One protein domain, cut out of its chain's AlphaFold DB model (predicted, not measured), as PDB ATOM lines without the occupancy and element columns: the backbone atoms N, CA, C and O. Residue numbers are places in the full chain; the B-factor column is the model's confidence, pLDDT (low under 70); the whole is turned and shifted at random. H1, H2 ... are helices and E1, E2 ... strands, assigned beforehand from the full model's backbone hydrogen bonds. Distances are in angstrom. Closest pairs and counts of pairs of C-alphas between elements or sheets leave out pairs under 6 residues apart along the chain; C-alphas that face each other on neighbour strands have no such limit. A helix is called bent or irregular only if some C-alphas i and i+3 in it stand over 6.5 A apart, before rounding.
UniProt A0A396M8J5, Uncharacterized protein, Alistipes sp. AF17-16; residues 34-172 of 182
ATOM      1  N   PRO A  34     114.999 183.230 151.003       83.06
ATOM      2  CA  PRO A  34     114.227 182.437 150.063       83.06
ATOM      3  C   PRO A  34     114.984 182.327 148.730       83.06
ATOM      4  O   PRO A  34     115.445 183.352 148.207       83.06
ATOM      5  N   PRO A  35     115.114 181.111 148.172       82.75
ATOM      6  CA  PRO A  35     115.782 180.912 146.898       82.75
ATOM      7  C   PRO A  35     114.908 181.459 145.769       82.75
ATOM      8  O   PRO A  35     113.698 181.238 145.746       82.75
ATOM      9  N   SER A  36     115.523 182.141 144.804       89.50
ATOM     10  CA  SER A  36     114.872 182.542 143.556       89.50
ATOM     11  C   SER A  36     115.626 181.961 142.374       89.50
ATOM     12  O   SER A  36     116.853 182.025 142.307       89.50
ATOM     13  N   CYS A  37     114.882 181.461 141.393       93.38
ATOM     14  CA  CYS A  37     115.458 181.022 140.131       93.38
ATOM     15  C   CYS A  37     116.144 182.179 139.374       93.38
ATOM     16  O   CYS A  37     117.116 181.941 138.662       93.38
ATOM     17  N   VAL A  38     115.696 183.427 139.575       95.56
ATOM     18  CA  VAL A  38     116.373 184.620 139.039       95.56
ATOM     19  C   VAL A  38     117.763 184.770 139.647       95.56
ATOM     20  O   VAL A  38     118.715 184.977 138.905       95.56
ATOM     21  N   PHE A  39     117.903 184.607 140.963       95.00
ATOM     22  CA  PHE A  39     119.192 184.756 141.647       95.00
ATOM     23  C   PHE A  39     120.204 183.699 141.206       95.00
ATOM     24  O   PHE A  39     121.332 184.054 140.900       95.00
ATOM     25  N   HIS A  40     119.787 182.436 141.066       93.44
ATOM     26  CA  HIS A  40     120.650 181.391 140.496       93.44
ATOM     27  C   HIS A  40     121.071 181.692 139.051       93.44
ATOM     28  O   HIS A  40     122.192 181.403 138.651       93.44
ATOM     29  N   CYS A  41     120.175 182.277 138.254       95.00
ATOM     30  CA  CYS A  41     120.502 182.667 136.888       95.00
ATOM     31  C   CYS A  41     121.535 183.810 136.859       95.00
ATOM     32  O   CYS A  41     122.429 183.793 136.020       95.00
ATOM     33  N   LEU A  42     121.426 184.786 137.769       95.12
ATOM     34  CA  LEU A  42     122.371 185.902 137.880       95.12
ATOM     35  C   LEU A  42     123.752 185.450 138.376       95.12
ATOM     36  O   LEU A  42     124.735 185.800 137.734       95.12
ATOM     37  N   ASP A  43     123.801 184.615 139.415       93.50
ATOM     38  CA  ASP A  43     125.000 183.916 139.924       93.50
ATOM     39  C   ASP A  43     125.761 183.221 138.773       93.50
ATOM     40  O   ASP A  43     126.906 183.535 138.452       93.50
ATOM     41  N   PHE A  44     125.059 182.410 137.976       93.38
ATOM     42  CA  PHE A  44     125.680 181.782 136.807       93.38
ATOM     43  C   PHE A  44     126.167 182.788 135.744       93.38
ATOM     44  O   PHE A  44     127.162 182.563 135.042       93.38
ATOM     45  N   LEU A  45     125.438 183.887 135.542       93.75
ATOM     46  CA  LEU A  45     125.756 184.875 134.510       93.75
ATOM     47  C   LEU A  45     126.936 185.774 134.887       93.75
ATOM     48  O   LEU A  45     127.682 186.146 133.966       93.75
ATOM     49  N   ASP A  46     127.124 186.059 136.176       91.06
ATOM     50  CA  ASP A  46     128.257 186.823 136.711       91.06
ATOM     51  C   ASP A  46     129.564 186.010 136.756       91.06
ATOM     52  O   ASP A  46     130.651 186.586 136.790       91.06
ATOM     53  N   GLY A  47     129.469 184.683 136.618       86.06
ATOM     54  CA  GLY A  47     130.620 183.788 136.536       86.06
ATOM     55  C   GLY A  47     131.187 183.396 137.898       86.06
ATOM     56  O   GLY A  47     132.412 183.348 138.036       86.06
ATOM     57  N   ASP A  48     130.308 183.104 138.858       77.31
ATOM     58  CA  ASP A  48     130.620 182.723 140.242       77.31
ATOM     59  C   ASP A  48     131.297 183.856 141.046       77.31
ATOM     60  O   ASP A  48     132.024 183.605 142.017       77.31
ATOM     61  N   ALA A  49     131.110 185.113 140.634       86.88
ATOM     62  CA  ALA A  49     131.589 186.272 141.383       86.88
ATOM     63  C   ALA A  49     130.819 186.415 142.701       86.88
ATOM     64  O   ALA A  49     131.412 186.744 143.736       86.88
ATOM     65  N   PHE A  50     129.521 186.116 142.659       90.31
ATOM     66  CA  PHE A  50     128.626 186.108 143.805       90.31
ATOM     67  C   PHE A  50     127.682 184.913 143.733       90.31
ATOM     68  O   PHE A  50     127.339 184.451 142.654       90.31
ATOM     69  N   ASP A  51     127.222 184.438 144.889       90.62
ATOM     70  CA  ASP A  51     126.227 183.371 144.939       90.62
ATOM     71  C   ASP A  51     124.791 183.922 144.993       90.62
ATOM     72  O   ASP A  51     124.535 185.095 145.274       90.62
ATOM     73  N   TRP A  52     123.806 183.057 144.767       90.88
ATOM     74  CA  TRP A  52     122.388 183.416 144.892       90.88
ATOM     75  C   TRP A  52     121.997 184.041 146.253       90.88
ATOM     76  O   TRP A  52     120.994 184.763 146.318       90.88
ATOM     77  N   GLN A  53     122.737 183.770 147.343       91.50
ATOM     78  CA  GLN A  53     122.443 184.331 148.669       91.50
ATOM     79  C   GLN A  53     122.765 185.818 148.706       91.50
ATOM     80  O   GLN A  53     121.949 186.589 149.220       91.50
ATOM     81  N   HIS A  54     123.890 186.217 148.107       92.06
ATOM     82  CA  HIS A  54     124.264 187.619 147.914       92.06
ATOM     83  C   HIS A  54     123.126 188.405 147.257       92.06
ATOM     84  O   HIS A  54     122.616 189.360 147.842       92.06
ATOM     85  N   TYR A  55     122.623 187.938 146.111       93.50
ATOM     86  CA  TYR A  55     121.511 188.595 145.411       93.50
ATOM     87  C   TYR A  55     120.234 188.694 146.250       93.50
ATOM     88  O   TYR A  55     119.522 189.698 146.178       93.50
ATOM     89  N   SER A  56     119.927 187.665 147.045       92.31
ATOM     90  CA  SER A  56     118.739 187.666 147.901       92.31
ATOM     91  C   SER A  56     118.859 188.682 149.040       92.31
ATOM     92  O   SER A  56     117.913 189.428 149.301       92.31
ATOM     93  N   ILE A  57     120.030 188.758 149.680       91.12
ATOM     94  CA  ILE A  57     120.318 189.721 150.751       91.12
ATOM     95  C   ILE A  57     120.305 191.148 150.200       91.12
ATOM     96  O   ILE A  57     119.585 191.987 150.736       91.12
ATOM     97  N   GLU A  58     121.000 191.413 149.095       92.94
ATOM     98  CA  GLU A  58     121.021 192.734 148.453       92.94
ATOM     99  C   GLU A  58     119.618 193.159 147.990       92.94
ATOM    100  O   GLU A  58     119.212 194.307 148.168       92.94
ATOM    101  N   THR A  59     118.802 192.224 147.491       93.56
ATOM    102  CA  THR A  59     117.384 192.493 147.193       93.56
ATOM    103  C   THR A  59     116.634 192.933 148.453       93.56
ATOM    104  O   THR A  59     115.883 193.911 148.419       93.56
ATOM    105  N   HIS A  60     116.852 192.271 149.588       91.12
ATOM    106  CA  HIS A  60     116.221 192.681 150.837       91.12
ATOM    107  C   HIS A  60     116.705 194.048 151.327       91.12
ATOM    108  O   HIS A  60     115.877 194.884 151.697       91.12
ATOM    109  N   GLU A  61     118.013 194.283 151.321       89.00
ATOM    110  CA  GLU A  61     118.624 195.497 151.863       89.00
ATOM    111  C   GLU A  61     118.369 196.730 150.985       89.00
ATOM    112  O   GLU A  61     118.088 197.811 151.507       89.00
ATOM    113  N   VAL A  62     118.410 196.569 149.659       91.69
ATOM    114  CA  VAL A  62     118.295 197.670 148.691       91.69
ATOM    115  C   VAL A  62     116.862 197.863 148.196       91.69
ATOM    116  O   VAL A  62     116.401 199.001 148.087       91.69
ATOM    117  N   LEU A  63     116.134 196.778 147.904       92.94
ATOM    118  CA  LEU A  63     114.767 196.834 147.359       92.94
ATOM    119  C   LEU A  63     113.685 196.662 148.439       92.94
ATOM    120  O   LEU A  63     112.510 196.936 148.190       92.94
ATOM    121  N   GLY A  64     114.066 196.273 149.659       92.44
ATOM    122  CA  GLY A  64     113.186 196.275 150.828       92.44
ATOM    123  C   GLY A  64     112.264 195.061 150.944       92.44
ATOM    124  O   GLY A  64     111.313 195.098 151.729       92.44
ATOM    125  N   TYR A  65     112.504 193.989 150.182       90.88
ATOM    126  CA  TYR A  65     111.673 192.783 150.217       90.88
ATOM    127  C   TYR A  65     112.477 191.502 149.966       90.88
ATOM    128  O   TYR A  65     113.535 191.524 149.355       90.88
ATOM    129  N   TRP A  66     111.958 190.372 150.445       91.12
ATOM    130  CA  TRP A  66     112.480 189.041 150.124       91.12
ATOM    131  C   TRP A  66     111.693 188.427 148.971       91.12
ATOM    132  O   TRP A  66     110.489 188.676 148.869       91.12
ATOM    133  N   ALA A  67     112.324 187.562 148.173       90.12
ATOM    134  CA  ALA A  67     111.601 186.764 147.187       90.12
ATOM    135  C   ALA A  67     110.399 186.028 147.818       90.12
ATOM    136  O   ALA A  67     110.400 185.670 149.003       90.12
ATOM    137  N   GLY A  68     109.355 185.820 147.015       86.69
ATOM    138  CA  GLY A  68     108.163 185.081 147.413       86.69
ATOM    139  C   GLY A  68     108.476 183.634 147.800       86.69
ATOM    140  O   GLY A  68     109.573 183.122 147.582       86.69
ATOM    141  N   SER A  69     107.502 182.933 148.383       84.12
ATOM    142  CA  SER A  69     107.695 181.539 148.805       84.12
ATOM    143  C   SER A  69     107.969 180.570 147.651       84.12
ATOM    144  O   SER A  69     108.492 179.488 147.900       84.12
ATOM    145  N   GLY A  70     107.592 180.925 146.419       82.62
ATOM    146  CA  GLY A  70     107.944 180.190 145.202       82.62
ATOM    147  C   GLY A  70     109.181 180.754 144.496       82.62
ATOM    148  O   GLY A  70     109.445 180.380 143.357       82.62
ATOM    149  N   GLY A  71     109.927 181.651 145.148       86.75
ATOM    150  CA  GLY A  71     111.100 182.319 144.591       86.75
ATOM    151  C   GLY A  71     110.770 183.516 143.704       86.75
ATOM    152  O   GLY A  71     111.610 183.940 142.911       86.75
ATOM    153  N   GLU A  72     109.556 184.061 143.807       91.69
ATOM    154  CA  GLU A  72     109.103 185.143 142.942       91.69
ATOM    155  C   GLU A  72     109.759 186.482 143.285       91.69
ATOM    156  O   GLU A  72     109.763 186.911 144.439       91.69
ATOM    157  N   VAL A  73     110.239 187.189 142.266       94.62
ATOM    158  CA  VAL A  73     110.717 188.577 142.370       94.62
ATOM    159  C   VAL A  73     109.960 189.473 141.393       94.62
ATOM    160  O   VAL A  73     109.354 188.975 140.447       94.62
ATOM    161  N   ASN A  74     109.962 190.790 141.592       94.50
ATOM    162  CA  ASN A  74     109.339 191.700 140.630       94.50
ATOM    163  C   ASN A  74     110.179 191.757 139.348       94.50
ATOM    164  O   ASN A  74     111.389 191.974 139.414       94.50
ATOM    165  N   ALA A  75     109.544 191.616 138.180       91.81
ATOM    166  CA  ALA A  75     110.246 191.671 136.895       91.81
ATOM    167  C   ALA A  75     110.982 193.008 136.694       91.81
ATOM    168  O   ALA A  75     112.117 193.030 136.229       91.81
ATOM    169  N   SER A  76     110.361 194.116 137.115       93.25
ATOM    170  CA  SER A  76     110.917 195.472 136.994       93.25
ATOM    171  C   SER A  76     112.225 195.686 137.749       93.25
ATOM    172  O   SER A  76     112.969 196.603 137.413       93.25
ATOM    173  N   ASP A  77     112.489 194.867 138.764       96.25
ATOM    174  CA  ASP A  77     113.619 195.048 139.674       96.25
ATOM    175  C   ASP A  77     114.834 194.213 139.235       96.25
ATOM    176  O   ASP A  77     115.943 194.421 139.725       96.25
ATOM    177  N   ILE A  78     114.657 193.312 138.257       96.50
ATOM    178  CA  ILE A  78     115.709 192.442 137.714       96.50
ATOM    179  C   ILE A  78     116.921 193.233 137.190       96.50
ATOM    180  O   ILE A  78     118.047 192.830 137.489       96.50
ATOM    181  N   PRO A  79     116.759 194.368 136.472       96.06
ATOM    182  CA  PRO A  79     117.895 195.206 136.103       96.06
ATOM    183  C   PRO A  79     118.725 195.683 137.300       96.06
ATOM    184  O   PRO A  79     119.953 195.674 137.247       96.06
ATOM    185  N   THR A  80     118.065 196.063 138.398       96.62
ATOM    186  CA  THR A  80     118.743 196.464 139.636       96.62
ATOM    187  C   THR A  80     119.405 195.270 140.316       96.62
ATOM    188  O   THR A  80     120.550 195.391 140.739       96.62
ATOM    189  N   MET A  81     118.755 194.103 140.347       96.19
ATOM    190  CA  MET A  81     119.342 192.884 140.914       96.19
ATOM    191  C   MET A  81     120.627 192.473 140.202       96.19
ATOM    192  O   MET A  81     121.601 192.126 140.858       96.19
ATOM    193  N   GLY A  82     120.666 192.567 138.871       94.75
ATOM    194  CA  GLY A  82     121.886 192.291 138.113       94.75
ATOM    195  C   GLY A  82     123.056 193.203 138.493       94.75
ATOM    196  O   GLY A  82     124.196 192.752 138.532       94.75
ATOM    197  N   SER A  83     122.780 194.459 138.862       94.19
ATOM    198  CA  SER A  83     123.828 195.393 139.292       94.19
ATOM    199  C   SER A  83     124.482 195.022 140.626       94.19
ATOM    200  O   SER A  83     125.589 195.478 140.889       94.19
ATOM    201  N   PHE A  84     123.851 194.164 141.439       93.38
ATOM    202  CA  PHE A  84     124.460 193.634 142.665       93.38
ATOM    203  C   PHE A  84     125.625 192.681 142.378       93.38
ATOM    204  O   PHE A  84     126.477 192.497 143.243       93.38
ATOM    205  N   GLY A  85     125.668 192.108 141.172       91.56
ATOM    206  CA  GLY A  85     126.765 191.280 140.673       91.56
ATOM    207  C   GLY A  85     127.696 192.002 139.703       91.56
ATOM    208  O   GLY A  85     128.298 191.357 138.853       91.56
ATOM    209  N   ASP A  86     127.757 193.339 139.749       89.88
ATOM    210  CA  ASP A  86     128.551 194.158 138.820       89.88
ATOM    211  C   ASP A  86     128.210 193.923 137.328       89.88
ATOM    212  O   ASP A  86     129.054 194.063 136.432       89.88
ATOM    213  N   MET A  87     126.941 193.610 137.034       93.94
ATOM    214  CA  MET A  87     126.430 193.448 135.671       93.94
ATOM    215  C   MET A  87     125.543 194.619 135.231       93.94
ATOM    216  O   MET A  87     124.748 195.175 135.988       93.94
ATOM    217  N   GLU A  88     125.619 194.947 133.945       92.62
ATOM    218  CA  GLU A  88     124.601 195.709 133.232       92.62
ATOM    219  C   GLU A  88     123.516 194.752 132.722       92.62
ATOM    220  O   GLU A  88     123.799 193.809 131.978       92.62
ATOM    221  N   VAL A  89     122.263 195.018 133.097       94.81
ATOM    222  CA  VAL A  89     121.099 194.225 132.689       94.81
ATOM    223  C   VAL A  89     120.055 195.129 132.040       94.81
ATOM    224  O   VAL A  89     119.602 196.105 132.635       94.81
ATOM    225  N   PHE A  90     119.657 194.796 130.811       93.25
ATOM    226  CA  PHE A  90     118.699 195.570 130.021       93.25
ATOM    227  C   PHE A  90     117.523 194.706 129.601       93.25
ATOM    228  O   PHE A  90     117.713 193.686 128.945       93.25
ATOM    229  N   GLU A  91     116.306 195.138 129.918       92.81
ATOM    230  CA  GLU A  91     115.103 194.543 129.341       92.81
ATOM    231  C   GLU A  91     115.042 194.830 127.834       92.81
ATOM    232  O   GLU A  91     115.204 195.972 127.393       92.81
ATOM    233  N   ILE A  92     114.810 193.790 127.036       88.81
ATOM    234  CA  ILE A  92     114.744 193.870 125.580       88.81
ATOM    235  C   ILE A  92     113.288 193.762 125.148       88.81
ATOM    236  O   ILE A  92     112.667 192.709 125.269       88.81
ATOM    237  N   GLY A  93     112.752 194.852 124.597       80.81
ATOM    238  CA  GLY A  93     111.399 194.851 124.048       80.81
ATOM    239  C   GLY A  93     111.277 193.974 122.799       80.81
ATOM    240  O   GLY A  93     112.222 193.859 122.018       80.81
ATOM    241  N   ASP A  94     110.080 193.430 122.560       69.81
ATOM    242  CA  ASP A  94     109.779 192.451 121.497       69.81
ATOM    243  C   ASP A  94     110.317 192.817 120.101       69.81
ATOM    244  O   ASP A  94     110.755 191.958 119.338       69.81
ATOM    245  N   ASN A  95     110.328 194.110 119.763       69.12
ATOM    246  CA  ASN A  95     110.755 194.610 118.451       69.12
ATOM    247  C   ASN A  95     112.275 194.826 118.320       69.12
ATOM    248  O   ASN A  95     112.740 195.268 117.271       69.12
ATOM    249  N   GLN A  96     113.044 194.567 119.379       69.62
ATOM    250  CA  GLN A  96     114.490 194.810 119.458       69.62
ATOM    251  C   GLN A  96     115.298 193.516 119.624       69.62
ATOM    252  O   GLN A  96     116.518 193.560 119.773       69.62
ATOM    253  N   ILE A  97     114.636 192.358 119.582       71.62
ATOM    254  CA  ILE A  97     115.260 191.067 119.853       71.62
ATOM    255  C   ILE A  97     116.054 190.595 118.626       71.62
ATOM    256  O   ILE A  97     115.491 190.162 117.620       71.62
ATOM    257  N   SER A  98     117.383 190.624 118.737       84.31
ATOM    258  CA  SER A  98     118.306 189.929 117.836       84.31
ATOM    259  C   SER A  98     119.138 188.937 118.642       84.31
ATOM    260  O   SER A  98     120.017 189.349 119.396       84.31
ATOM    261  N   ILE A  99     118.854 187.640 118.482       88.81
ATOM    262  CA  ILE A  99     119.546 186.542 119.177       88.81
ATOM    263  C   ILE A  99     120.331 185.720 118.155       88.81
ATOM    264  O   ILE A  99     119.764 185.223 117.175       88.81
ATOM    265  N   SER A 100     121.631 185.545 118.387       89.81
ATOM    266  CA  SER A 100     122.489 184.718 117.536       89.81
ATOM    267  C   SER A 100     122.195 183.218 117.698       89.81
ATOM    268  O   SER A 100     121.490 182.776 118.609       89.81
ATOM    269  N   GLN A 101     122.762 182.380 116.827       89.25
ATOM    270  CA  GLN A 101     122.648 180.920 116.979       89.25
ATOM    271  C   GLN A 101     123.333 180.399 118.250       89.25
ATOM    272  O   GLN A 101     122.984 179.312 118.714       89.25
ATOM    273  N   GLN A 102     124.272 181.173 118.796       89.12
ATOM    274  CA  GLN A 102     125.031 180.901 120.015       89.12
ATOM    275  C   GLN A 102     124.391 181.517 121.270       89.12
ATOM    276  O   GLN A 102     124.869 181.270 122.368       89.12
ATOM    277  N   GLY A 103     123.310 182.291 121.120       89.94
ATOM    278  CA  GLY A 103     122.531 182.823 122.244       89.94
ATOM    279  C   GLY A 103     122.900 184.243 122.659       89.94
ATOM    280  O   GLY A 103     122.294 184.769 123.587       89.94
ATOM    281  N   ASN A 104     123.833 184.880 121.949       91.44
ATOM    282  CA  ASN A 104     124.202 186.268 122.211       91.44
ATOM    283  C   ASN A 104     123.076 187.201 121.766       91.44
ATOM    284  O   ASN A 104     122.521 187.031 120.676       91.44
ATOM    285  N   ILE A 105     122.790 188.207 122.585       91.38
ATOM    286  CA  ILE A 105     121.853 189.283 122.274       91.38
ATOM    287  C   ILE A 105     122.636 190.482 121.756       91.38
ATOM    288  O   ILE A 105     123.558 190.951 122.418       91.38
ATOM    289  N   THR A 106     122.252 191.012 120.594       89.44
ATOM    290  CA  THR A 106     122.789 192.289 120.109       89.44
ATOM    291  C   THR A 106     121.868 193.432 120.520       89.44
ATOM    292  O   THR A 106     120.752 193.534 120.014       89.44
ATOM    293  N   TYR A 107     122.345 194.321 121.388       86.69
ATOM    294  CA  TYR A 107     121.606 195.498 121.846       86.69
ATOM    295  C   TYR A 107     122.487 196.745 121.744       86.69
ATOM    296  O   TYR A 107     123.651 196.725 122.137       86.69
ATOM    297  N   ASN A 108     121.967 197.821 121.142       85.69
ATOM    298  CA  ASN A 108     122.706 199.070 120.898       85.69
ATOM    299  C   ASN A 108     124.115 198.875 120.286       85.69
ATOM    300  O   ASN A 108     125.054 199.595 120.614       85.69
ATOM    301  N   GLY A 109     124.267 197.895 119.384       83.12
ATOM    302  CA  GLY A 109     125.531 197.607 118.694       83.12
ATOM    303  C   GLY A 109     126.563 196.812 119.502       83.12
ATOM    304  O   GLY A 109     127.677 196.622 119.019       83.12
ATOM    305  N   LYS A 110     126.208 196.328 120.698       86.38
ATOM    306  CA  LYS A 110     127.049 195.475 121.551       86.38
ATOM    307  C   LYS A 110     126.439 194.084 121.706       86.38
ATOM    308  O   LYS A 110     125.227 193.925 121.569       86.38
ATOM    309  N   GLU A 111     127.283 193.093 121.979       89.69
ATOM    310  CA  GLU A 111     126.853 191.725 122.274       89.69
ATOM    311  C   GLU A 111     126.807 191.479 123.781       89.69
ATOM    312  O   GLU A 111     127.727 191.847 124.506       89.69
ATOM    313  N   TYR A 112     125.740 190.821 124.222       93.00
ATOM    314  CA  TYR A 112     125.457 190.480 125.610       93.00
ATOM    315  C   TYR A 112     125.098 188.996 125.722       93.00
ATOM    316  O   TYR A 112     124.617 188.392 124.755       93.00
ATOM    317  N   LYS A 113     125.265 188.413 126.913       94.50
ATOM    318  CA  LYS A 113     124.607 187.144 127.252       94.50
ATOM    319  C   LYS A 113     123.095 187.382 127.315       94.50
ATOM    320  O   LYS A 113     122.642 188.494 127.593       94.50
ATOM    321  N   GLY A 114     122.307 186.349 127.040       93.31
ATOM    322  CA  GLY A 114     120.854 186.430 127.127       93.31
ATOM    323  C   GLY A 114     120.311 185.744 128.371       93.31
ATOM    324  O   GLY A 114     120.676 184.608 128.661       93.31
ATOM    325  N   MET A 115     119.385 186.404 129.053       95.06
ATOM    326  CA  MET A 115     118.527 185.810 130.073       95.06
ATOM    327  C   MET A 115     117.077 185.892 129.599       95.06
ATOM    328  O   MET A 115     116.666 186.874 128.986       95.06
ATOM    329  N   MET A 116     116.289 184.862 129.878       92.88
ATOM    330  CA  MET A 116     114.855 184.840 129.613       92.88
ATOM    331  C   MET A 116     114.123 184.500 130.902       92.88
ATOM    332  O   MET A 116     114.506 183.572 131.608       92.88
ATOM    333  N   VAL A 117     113.055 185.231 131.188       91.88
ATOM    334  CA  VAL A 117     112.208 184.997 132.360       91.88
ATOM    335  C   VAL A 117     110.811 184.588 131.938       91.88
ATOM    336  O   VAL A 117     110.360 184.953 130.853       91.88
ATOM    337  N   PHE A 118     110.114 183.869 132.811       87.69
ATOM    338  CA  PHE A 118     108.713 183.505 132.632       87.69
ATOM    339  C   PHE A 118     107.872 184.287 133.639       87.69
ATOM    340  O   PHE A 118     107.890 184.001 134.838       87.69
ATOM    341  N   ASN A 119     107.168 185.302 133.140       80.25
ATOM    342  CA  ASN A 119     106.372 186.192 133.978       80.25
ATOM    343  C   ASN A 119     105.043 185.530 134.350       80.25
ATOM    344  O   ASN A 119     104.422 184.848 133.530       80.25
ATOM    345  N   ASN A 120     104.570 185.797 135.564       79.56
ATOM    346  CA  ASN A 120     103.178 185.570 135.929       79.56
ATOM    347  C   ASN A 120     102.312 186.809 135.615       79.56
ATOM    348  O   ASN A 120     102.825 187.895 135.336       79.56
ATOM    349  N   ASP A 121     100.987 186.658 135.705       77.25
ATOM    350  CA  ASP A 121     100.013 187.734 135.442       77.25
ATOM    351  C   ASP A 121     100.166 188.967 136.362       77.25
ATOM    352  O   ASP A 121      99.608 190.026 136.078       77.25
ATOM    353  N   ASN A 122     100.920 188.851 137.460       80.62
ATOM    354  CA  ASN A 122     101.128 189.914 138.443       80.62
ATOM    355  C   ASN A 122     102.440 190.689 138.223       80.62
ATOM    356  O   ASN A 122     102.816 191.490 139.077       80.62
ATOM    357  N   GLY A 123     103.155 190.446 137.118       81.81
ATOM    358  CA  GLY A 123     104.452 191.082 136.848       81.81
ATOM    359  C   GLY A 123     105.591 190.554 137.726       81.81
ATOM    360  O   GLY A 123     106.620 191.214 137.865       81.81
ATOM    361  N   GLN A 124     105.411 189.378 138.329       86.31
ATOM    362  CA  GLN A 124     106.448 188.700 139.099       86.31
ATOM    363  C   GLN A 124     107.038 187.539 138.298       86.31
ATOM    364  O   GLN A 124     106.382 186.942 137.441       86.31
ATOM    365  N   VAL A 125     108.275 187.191 138.621       88.19
ATOM    366  CA  VAL A 125     109.066 186.157 137.963       88.19
ATOM    367  C   VAL A 125     109.430 185.094 138.977       88.19
ATOM    368  O   VAL A 125     110.228 185.351 139.872       88.19
ATOM    369  N   GLY A 126     108.874 183.895 138.813       83.44
ATOM    370  CA  GLY A 126     109.282 182.716 139.585       83.44
ATOM    371  C   GLY A 126     110.358 181.873 138.895       83.44
ATOM    372  O   GLY A 126     110.943 180.992 139.517       83.44
ATOM    373  N   HIS A 127     110.626 182.115 137.606       91.06
ATOM    374  CA  HIS A 127     111.529 181.278 136.821       91.06
ATOM    375  C   HIS A 127     112.316 182.077 135.777       91.06
ATOM    376  O   HIS A 127     111.741 182.888 135.044       91.06
ATOM    377  N   ALA A 128     113.621 181.820 135.701       93.50
ATOM    378  CA  ALA A 128     114.557 182.450 134.781       93.50
ATOM    379  C   ALA A 128     115.558 181.424 134.248       93.50
ATOM    380  O   ALA A 128     115.924 180.478 134.939       93.50
ATOM    381  N   VAL A 129     115.996 181.617 133.011       94.50
ATOM    382  CA  VAL A 129     116.908 180.709 132.315       94.50
ATOM    383  C   VAL A 129     117.909 181.494 131.472       94.50
ATOM    384  O   VAL A 129     117.625 182.605 131.013       94.50
ATOM    385  N   VAL A 130     119.065 180.892 131.207       96.31
ATOM    386  CA  VAL A 130     120.116 181.469 130.364       96.31
ATOM    387  C   VAL A 130     119.883 181.067 128.915       96.31
ATOM    388  O   VAL A 130     119.777 179.884 128.599       96.31
ATOM    389  N   ILE A 131     119.824 182.029 128.001       94.69
ATOM    390  CA  ILE A 131     119.690 181.775 126.564       94.69
ATOM    391  C   ILE A 131     121.017 181.236 126.022       94.69
ATOM    392  O   ILE A 131     122.064 181.861 126.156       94.69
ATOM    393  N   THR A 132     120.962 180.089 125.347       95.69
ATOM    394  CA  THR A 132     122.140 179.403 124.782       95.69
ATOM    395  C   THR A 132     122.105 179.305 123.259       95.69
ATOM    396  O   THR A 132     123.000 178.732 122.636       95.69
ATOM    397  N   GLY A 133     121.055 179.829 122.625       93.00
ATOM    398  CA  GLY A 133     120.965 179.871 121.173       93.00
ATOM    399  C   GLY A 133     119.560 179.903 120.626       93.00
ATOM    400  O   GLY A 133     118.566 179.960 121.344       93.00
ATOM    401  N   THR A 134     119.493 179.790 119.307       91.75
ATOM    402  CA  THR A 134     118.244 179.636 118.569       91.75
ATOM    403  C   THR A 134     118.217 178.310 117.812       91.75
ATOM    404  O   THR A 134     119.246 177.674 117.542       91.75
ATOM    405  N   TYR A 135     117.014 177.831 117.515       88.19
ATOM    406  CA  TYR A 135     116.766 176.609 116.759       88.19
ATOM    407  C   TYR A 135     115.594 176.819 115.809       88.19
ATOM    408  O   TYR A 135     114.493 177.117 116.257       88.19
ATOM    409  N   LEU A 136     115.796 176.622 114.507       88.38
ATOM    410  CA  LEU A 136     114.672 176.548 113.580       88.38
ATOM    411  C   LEU A 136     113.989 175.188 113.745       88.38
ATOM    412  O   LEU A 136     114.574 174.158 113.405       88.38
ATOM    413  N   ASN A 137     112.765 175.183 114.267       85.31
ATOM    414  CA  ASN A 137     111.975 173.969 114.403       85.31
ATOM    415  C   ASN A 137     111.537 173.491 113.006       85.31
ATOM    416  O   ASN A 137     110.737 174.171 112.360       85.31
ATOM    417  N   PRO A 138     112.014 172.329 112.522       87.06
ATOM    418  CA  PRO A 138     111.736 171.872 111.162       87.06
ATOM    419  C   PRO A 138     110.272 171.458 110.964       87.06
ATOM    420  O   PRO A 138     109.801 171.433 109.832       87.06
ATOM    421  N   ASN A 139     109.547 171.154 112.046       87.62
ATOM    422  CA  ASN A 139     108.155 170.714 111.982       87.62
ATOM    423  C   ASN A 139     107.177 171.894 111.916       87.62
ATOM    424  O   ASN A 139     106.111 171.771 111.321       87.62
ATOM    425  N   THR A 140     107.518 173.025 112.540       85.75
ATOM    426  CA  THR A 140     106.642 174.210 112.608       85.75
ATOM    427  C   THR A 140     107.141 175.380 111.763       85.75
ATOM    428  O   THR A 140     106.386 176.319 111.525       85.75
ATOM    429  N   GLY A 141     108.407 175.357 111.338       85.44
ATOM    430  CA  GLY A 141     109.077 176.467 110.661       85.44
ATOM    431  C   GLY A 141     109.353 177.676 111.562       85.44
ATOM    432  O   GLY A 141     109.783 178.712 111.060       85.44
ATOM    433  N   LYS A 142     109.101 177.576 112.875       84.00
ATOM    434  CA  LYS A 142     109.299 178.669 113.837       84.00
ATOM    435  C   LYS A 142     110.681 178.605 114.478       84.00
ATOM    436  O   LYS A 142     111.187 177.522 114.771       84.00
ATOM    437  N   THR A 143     111.268 179.768 114.743       85.81
ATOM    438  CA  THR A 143     112.480 179.871 115.561       85.81
ATOM    439  C   THR A 143     112.127 179.706 117.039       85.81
ATOM    440  O   THR A 143     111.254 180.396 117.557       85.81
ATOM    441  N   GLN A 144     112.829 178.795 117.702       88.62
ATOM    442  CA  GLN A 144     112.781 178.534 119.135       88.62
ATOM    443  C   GLN A 144     114.033 179.073 119.815       88.62
ATOM    444  O   GLN A 144     115.118 179.050 119.224       88.62
ATOM    445  N   ILE A 145     113.895 179.486 121.069       90.19
ATOM    446  CA  ILE A 145     115.015 179.794 121.956       90.19
ATOM    447  C   ILE A 145     115.458 178.494 122.626       90.19
ATOM    448  O   ILE A 145     114.633 177.752 123.156       90.19
ATOM    449  N   LYS A 146     116.762 178.216 122.589       93.31
ATOM    450  CA  LYS A 146     117.420 177.216 123.433       93.31
ATOM    451  C   LYS A 146     117.883 177.902 124.708       93.31
ATOM    452  O   LYS A 146     118.382 179.026 124.644       93.31
ATOM    453  N   TYR A 147     117.768 177.210 125.828       94.19
ATOM    454  CA  TYR A 147     118.194 177.743 127.111       94.19
ATOM    455  C   TYR A 147     118.820 176.674 128.008       94.19
ATOM    456  O   TYR A 147     118.669 175.473 127.762       94.19
ATOM    457  N   TRP A 148     119.529 177.135 129.030       95.31
ATOM    458  CA  TRP A 148     119.995 176.375 130.180       95.31
ATOM    459  C   TRP A 148     119.251 176.868 131.424       95.31
ATOM    460  O   TRP A 148     119.215 178.068 131.690       95.31
ATOM    461  N   ASP A 149     118.603 175.950 132.130       91.62
ATOM    462  CA  ASP A 149     117.920 176.208 133.391       91.62
ATOM    463  C   ASP A 149     118.870 175.868 134.535       91.62
ATOM    464  O   ASP A 149     119.119 174.693 134.805       91.62
ATOM    465  N   GLU A 150     119.414 176.903 135.173       90.12
ATOM    466  CA  GLU A 150     120.401 176.746 136.240       90.12
ATOM    467  C   GLU A 150     119.783 176.172 137.519       90.12
ATOM    468  O   GLU A 150     120.395 175.342 138.189       90.12
ATOM    469  N   ALA A 151     118.534 176.522 137.830       85.56
ATOM    470  CA  ALA A 151     117.870 176.016 139.029       85.56
ATOM    471  C   ALA A 151     117.628 174.498 138.954       85.56
ATOM    472  O   ALA A 151     117.706 173.806 139.967       85.56
ATOM    473  N   ASN A 152     117.364 173.972 137.751       86.62
ATOM    474  CA  ASN A 152     117.118 172.543 137.525       86.62
ATOM    475  C   ASN A 152     118.290 171.796 136.859       86.62
ATOM    476  O   ASN A 152     118.187 170.588 136.636       86.62
ATOM    477  N   GLN A 153     119.388 172.487 136.533       91.44
ATOM    478  CA  GLN A 153     120.578 171.938 135.868       91.44
ATOM    479  C   GLN A 153     120.254 171.188 134.566       91.44
ATOM    480  O   GLN A 153     120.733 170.072 134.323       91.44
ATOM    481  N   MET A 154     119.392 171.765 133.723       92.81
ATOM    482  CA  MET A 154     118.936 171.085 132.509       92.81
ATOM    483  C   MET A 154     118.753 172.008 131.299       92.81
ATOM    484  O   MET A 154     118.330 173.155 131.430       92.81
ATOM    485  N   PRO A 155     119.019 171.514 130.075       94.38
ATOM    486  CA  PRO A 155     118.765 172.281 128.867       94.38
ATOM    487  C   PRO A 155     117.284 172.215 128.472       94.38
ATOM    488  O   PRO A 155     116.615 171.196 128.657       94.38
ATOM    489  N   GLY A 156     116.799 173.262 127.809       90.62
ATOM    490  CA  GLY A 156     115.434 173.320 127.294       90.62
ATOM    491  C   GLY A 156     115.294 174.123 126.005       90.62
ATOM    492  O   GLY A 156     116.262 174.664 125.459       90.62
ATOM    493  N   LYS A 157     114.072 174.126 125.462       90.31
ATOM    494  CA  LYS A 157     113.702 174.873 124.255       90.31
ATOM    495  C   LYS A 157     112.271 175.373 124.366       90.31
ATOM    496  O   LYS A 157     111.398 174.603 124.762       90.31
ATOM    497  N   VAL A 158     112.020 176.608 123.946       87.19
ATOM    498  CA  VAL A 158     110.673 177.190 123.938       87.19
ATOM    499  C   VAL A 158     110.436 178.008 122.671       87.19
ATOM    500  O   VAL A 158     111.367 178.577 122.096       87.19
ATOM    501  N   ASP A 159     109.187 178.039 122.208       79.38
ATOM    502  CA  ASP A 159     108.759 179.009 121.199       79.38
ATOM    503  C   ASP A 159     108.798 180.414 121.818       79.38
ATOM    504  O   ASP A 159     108.367 180.598 122.955       79.38
ATOM    505  N   ILE A 160     109.272 181.411 121.068       67.88
ATOM    506  CA  ILE A 160     109.174 182.813 121.501       67.88
ATOM    507  C   ILE A 160     107.682 183.155 121.629       67.88
ATOM    508  O   ILE A 160     106.936 183.038 120.650       67.88
ATOM    509  N   GLY A 161     107.235 183.520 122.832       64.75
ATOM    510  CA  GLY A 161     105.820 183.708 123.149       64.75
ATOM    511  C   GLY A 161     105.572 184.854 124.128       64.75
ATOM    512  O   GLY A 161     106.483 185.330 124.790       64.75
ATOM    513  N   ALA A 162     104.307 185.270 124.236       56.09
ATOM    514  CA  ALA A 162     103.869 186.482 124.944       56.09
ATOM    515  C   ALA A 162     104.089 186.494 126.474       56.09
ATOM    516  O   ALA A 162     103.774 187.486 127.120       56.09
ATOM    517  N   TRP A 163     104.594 185.403 127.054       66.00
ATOM    518  CA  TRP A 163     104.750 185.226 128.505       66.00
ATOM    519  C   TRP A 163     106.210 185.238 128.965       66.00
ATOM    520  O   TRP A 163     106.494 184.970 130.132       66.00
ATOM    521  N   SER A 164     107.138 185.519 128.048       80.88
ATOM    522  CA  SER A 164     108.560 185.603 128.350       80.88
ATOM    523  C   SER A 164     109.103 186.995 128.080       80.88
ATOM    524  O   SER A 164     108.911 187.515 126.983       80.88
ATOM    525  N   THR A 165     109.840 187.542 129.042       88.50
ATOM    526  CA  THR A 165     110.652 188.749 128.847       88.50
ATOM    527  C   THR A 165     112.107 188.341 128.671       88.50
ATOM    528  O   THR A 165     112.583 187.401 129.312       88.50
ATOM    529  N   ILE A 166     112.815 189.033 127.786       91.50
ATOM    530  CA  ILE A 166     114.229 188.789 127.517       91.50
ATOM    531  C   ILE A 166     115.047 189.945 128.078       91.50
ATOM    532  O   ILE A 166     114.690 191.107 127.900       91.50
ATOM    533  N   TYR A 167     116.167 189.615 128.708       94.12
ATOM    534  CA  TYR A 167     117.145 190.566 129.201       94.12
ATOM    535  C   TYR A 167     118.502 190.321 128.542       94.12
ATOM    536  O   TYR A 167     118.953 189.179 128.424       94.12
ATOM    537  N   ALA A 168     119.160 191.398 128.127       94.31
ATOM    538  CA  ALA A 168     120.577 191.401 127.788       94.31
ATOM    539  C   ALA A 168     121.391 191.616 129.065       94.31
ATOM    540  O   ALA A 168     121.110 192.551 129.811       94.31
ATOM    541  N   VAL A 169     122.382 190.761 129.300       94.69
ATOM    542  CA  VAL A 169     123.215 190.752 130.508       94.69
ATOM    543  C   VAL A 169     124.688 190.800 130.108       94.69
ATOM    544  O   VAL A 169     125.133 190.020 129.259       94.69
ATOM    545  N   GLY A 170     125.459 191.714 130.688       91.00
ATOM    546  CA  GLY A 170     126.897 191.826 130.434       91.00
ATOM    547  C   GLY A 170     127.637 192.539 131.557       91.00
ATOM    548  O   GLY A 170     127.022 193.068 132.471       91.00
ATOM    549  N   GLU A 171     128.963 192.560 131.484       83.31
ATOM    550  CA  GLU A 171     129.800 193.243 132.478       83.31
ATOM    551  C   GLU A 171     129.623 194.766 132.413       83.31
ATOM    552  O   GLU A 171     129.536 195.347 131.317       83.31
ATOM    553  N   VAL A 172     129.632 195.421 133.580       73.44
ATOM    554  CA  VAL A 172     129.641 196.888 133.677       73.44
ATOM    555  C   VAL A 172     130.818 197.460 132.895       73.44
ATOM    556  O   VAL A 172     131.971 197.061 133.057       73.44
TER     557      VAL A 172
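Overview. This is residues 34 to 172 of the 182 residues of an uncharacterized protein of Alistipes sp. AF17-16 (UniProt A0A396M8J5). A strongly twisted antiparallel sheet of seven strands has three helices gathered at one end of the whole: H1 and H3 pack on the sheet, which curls round H3, and H2 lies beyond them, away from the strands. E3 and E7 run through the middle, and the hairpin of E4 and E5 reaches out to the end opposite H2. The printed part has 139 residues, with three named helices followed by seven named strands, H1 H2 H3 E1 E2 E3 E4 E5 E6 E7, in the mixed class of helices and strands. The sheet is branched at E3, with no single order of strands. The whole is compact, with a radius of gyration of the C-alphas of 14.4 A, and only just elongated, spanning 46 by 30 by 27 A.

Arrangement. H1, residues 37 to 46, is on the sheet, and its closest C-alphas to E4, residues 124 to 136, are those of Val 38 and Ala 128, 5.1 A apart. H2, residues 52 to 63, touches H1 with residues 52 to 56 alone, about perpendicular at 74 degrees; the closest C-alphas, of Phe 39 and Trp 52, are 4.7 A apart. H2 is not on the sheet. H3, residues 75 to 83, touches H2 at a steep tilt of 69 degrees, only just short of perpendicular, opposite ways; the closest C-alphas, of Tyr 55 and Met 81, are 6.6 A apart. H3 and H1 are close but not clearly touching, with the C-alphas of Leu 42 and Gly 82 6.4 A apart. H3 is on the sheet; its closest C-alphas to E1, residues 87 to 92, are those of Pro 79 and Val 89, 4.8 A apart. In H1 and H2 every O i to N i+4 pair is within hydrogen-bond range, in H3 3 of 5. E1 is an edge strand, antiparallel to E7, residues 164 to 171, with N 90 and O 168 2.9 A apart. E2, residues 105 to 107, and E3, residues 110 to 119, form a hairpin, with N 105 and O 112 2.8 A apart. E2 and E4 lie on one side of E3, E7 on the other side; between E3 and E4, N 116 and O 129 are within hydrogen-bond range at 2.9 A, and between E3 and E7, N 115 and O 167 are within hydrogen-bond range at 2.9 A. E5, residues 143 to 149, pairs with E4, N 135 to O 144 at 2.8 A, and with E6, residues 154 to 159, N 147 to O 156 at 3.0 A. E2 to E6 make a meander, each strand the antiparallel neighbour of the one before.

Along the chain. H1 begins at C-alpha 37, (115.458, 181.022, 140.131), and is 14.5 A long; H2 is 15.6 A long. H3, 14.3 A, is irregular, with C-alphas 76 and 79 7.0 A apart. E1 measures 15.4 A and E2 6.2 A. E3, 25.8 A, bends by 58 degrees at residue 113, and E4, 29.4 A, bends by 78 degrees at residue 132. E5 measures 19.0 A, E6 17.2 A and E7 22.9 A, E7 ending at C-alpha 171, (129.800, 193.243, 132.478).

Size, cuts and confidence. The two C-alphas farthest apart, of Glu 61 and Asn 139, are 48.1 A apart. The printed part, residues 34 to 172, has no cut. The links H2 to H3 and E1 to E2 are long. Mean pLDDT of the printed part is 88.6; residues 94 to 96 and 160 to 163 are under 70.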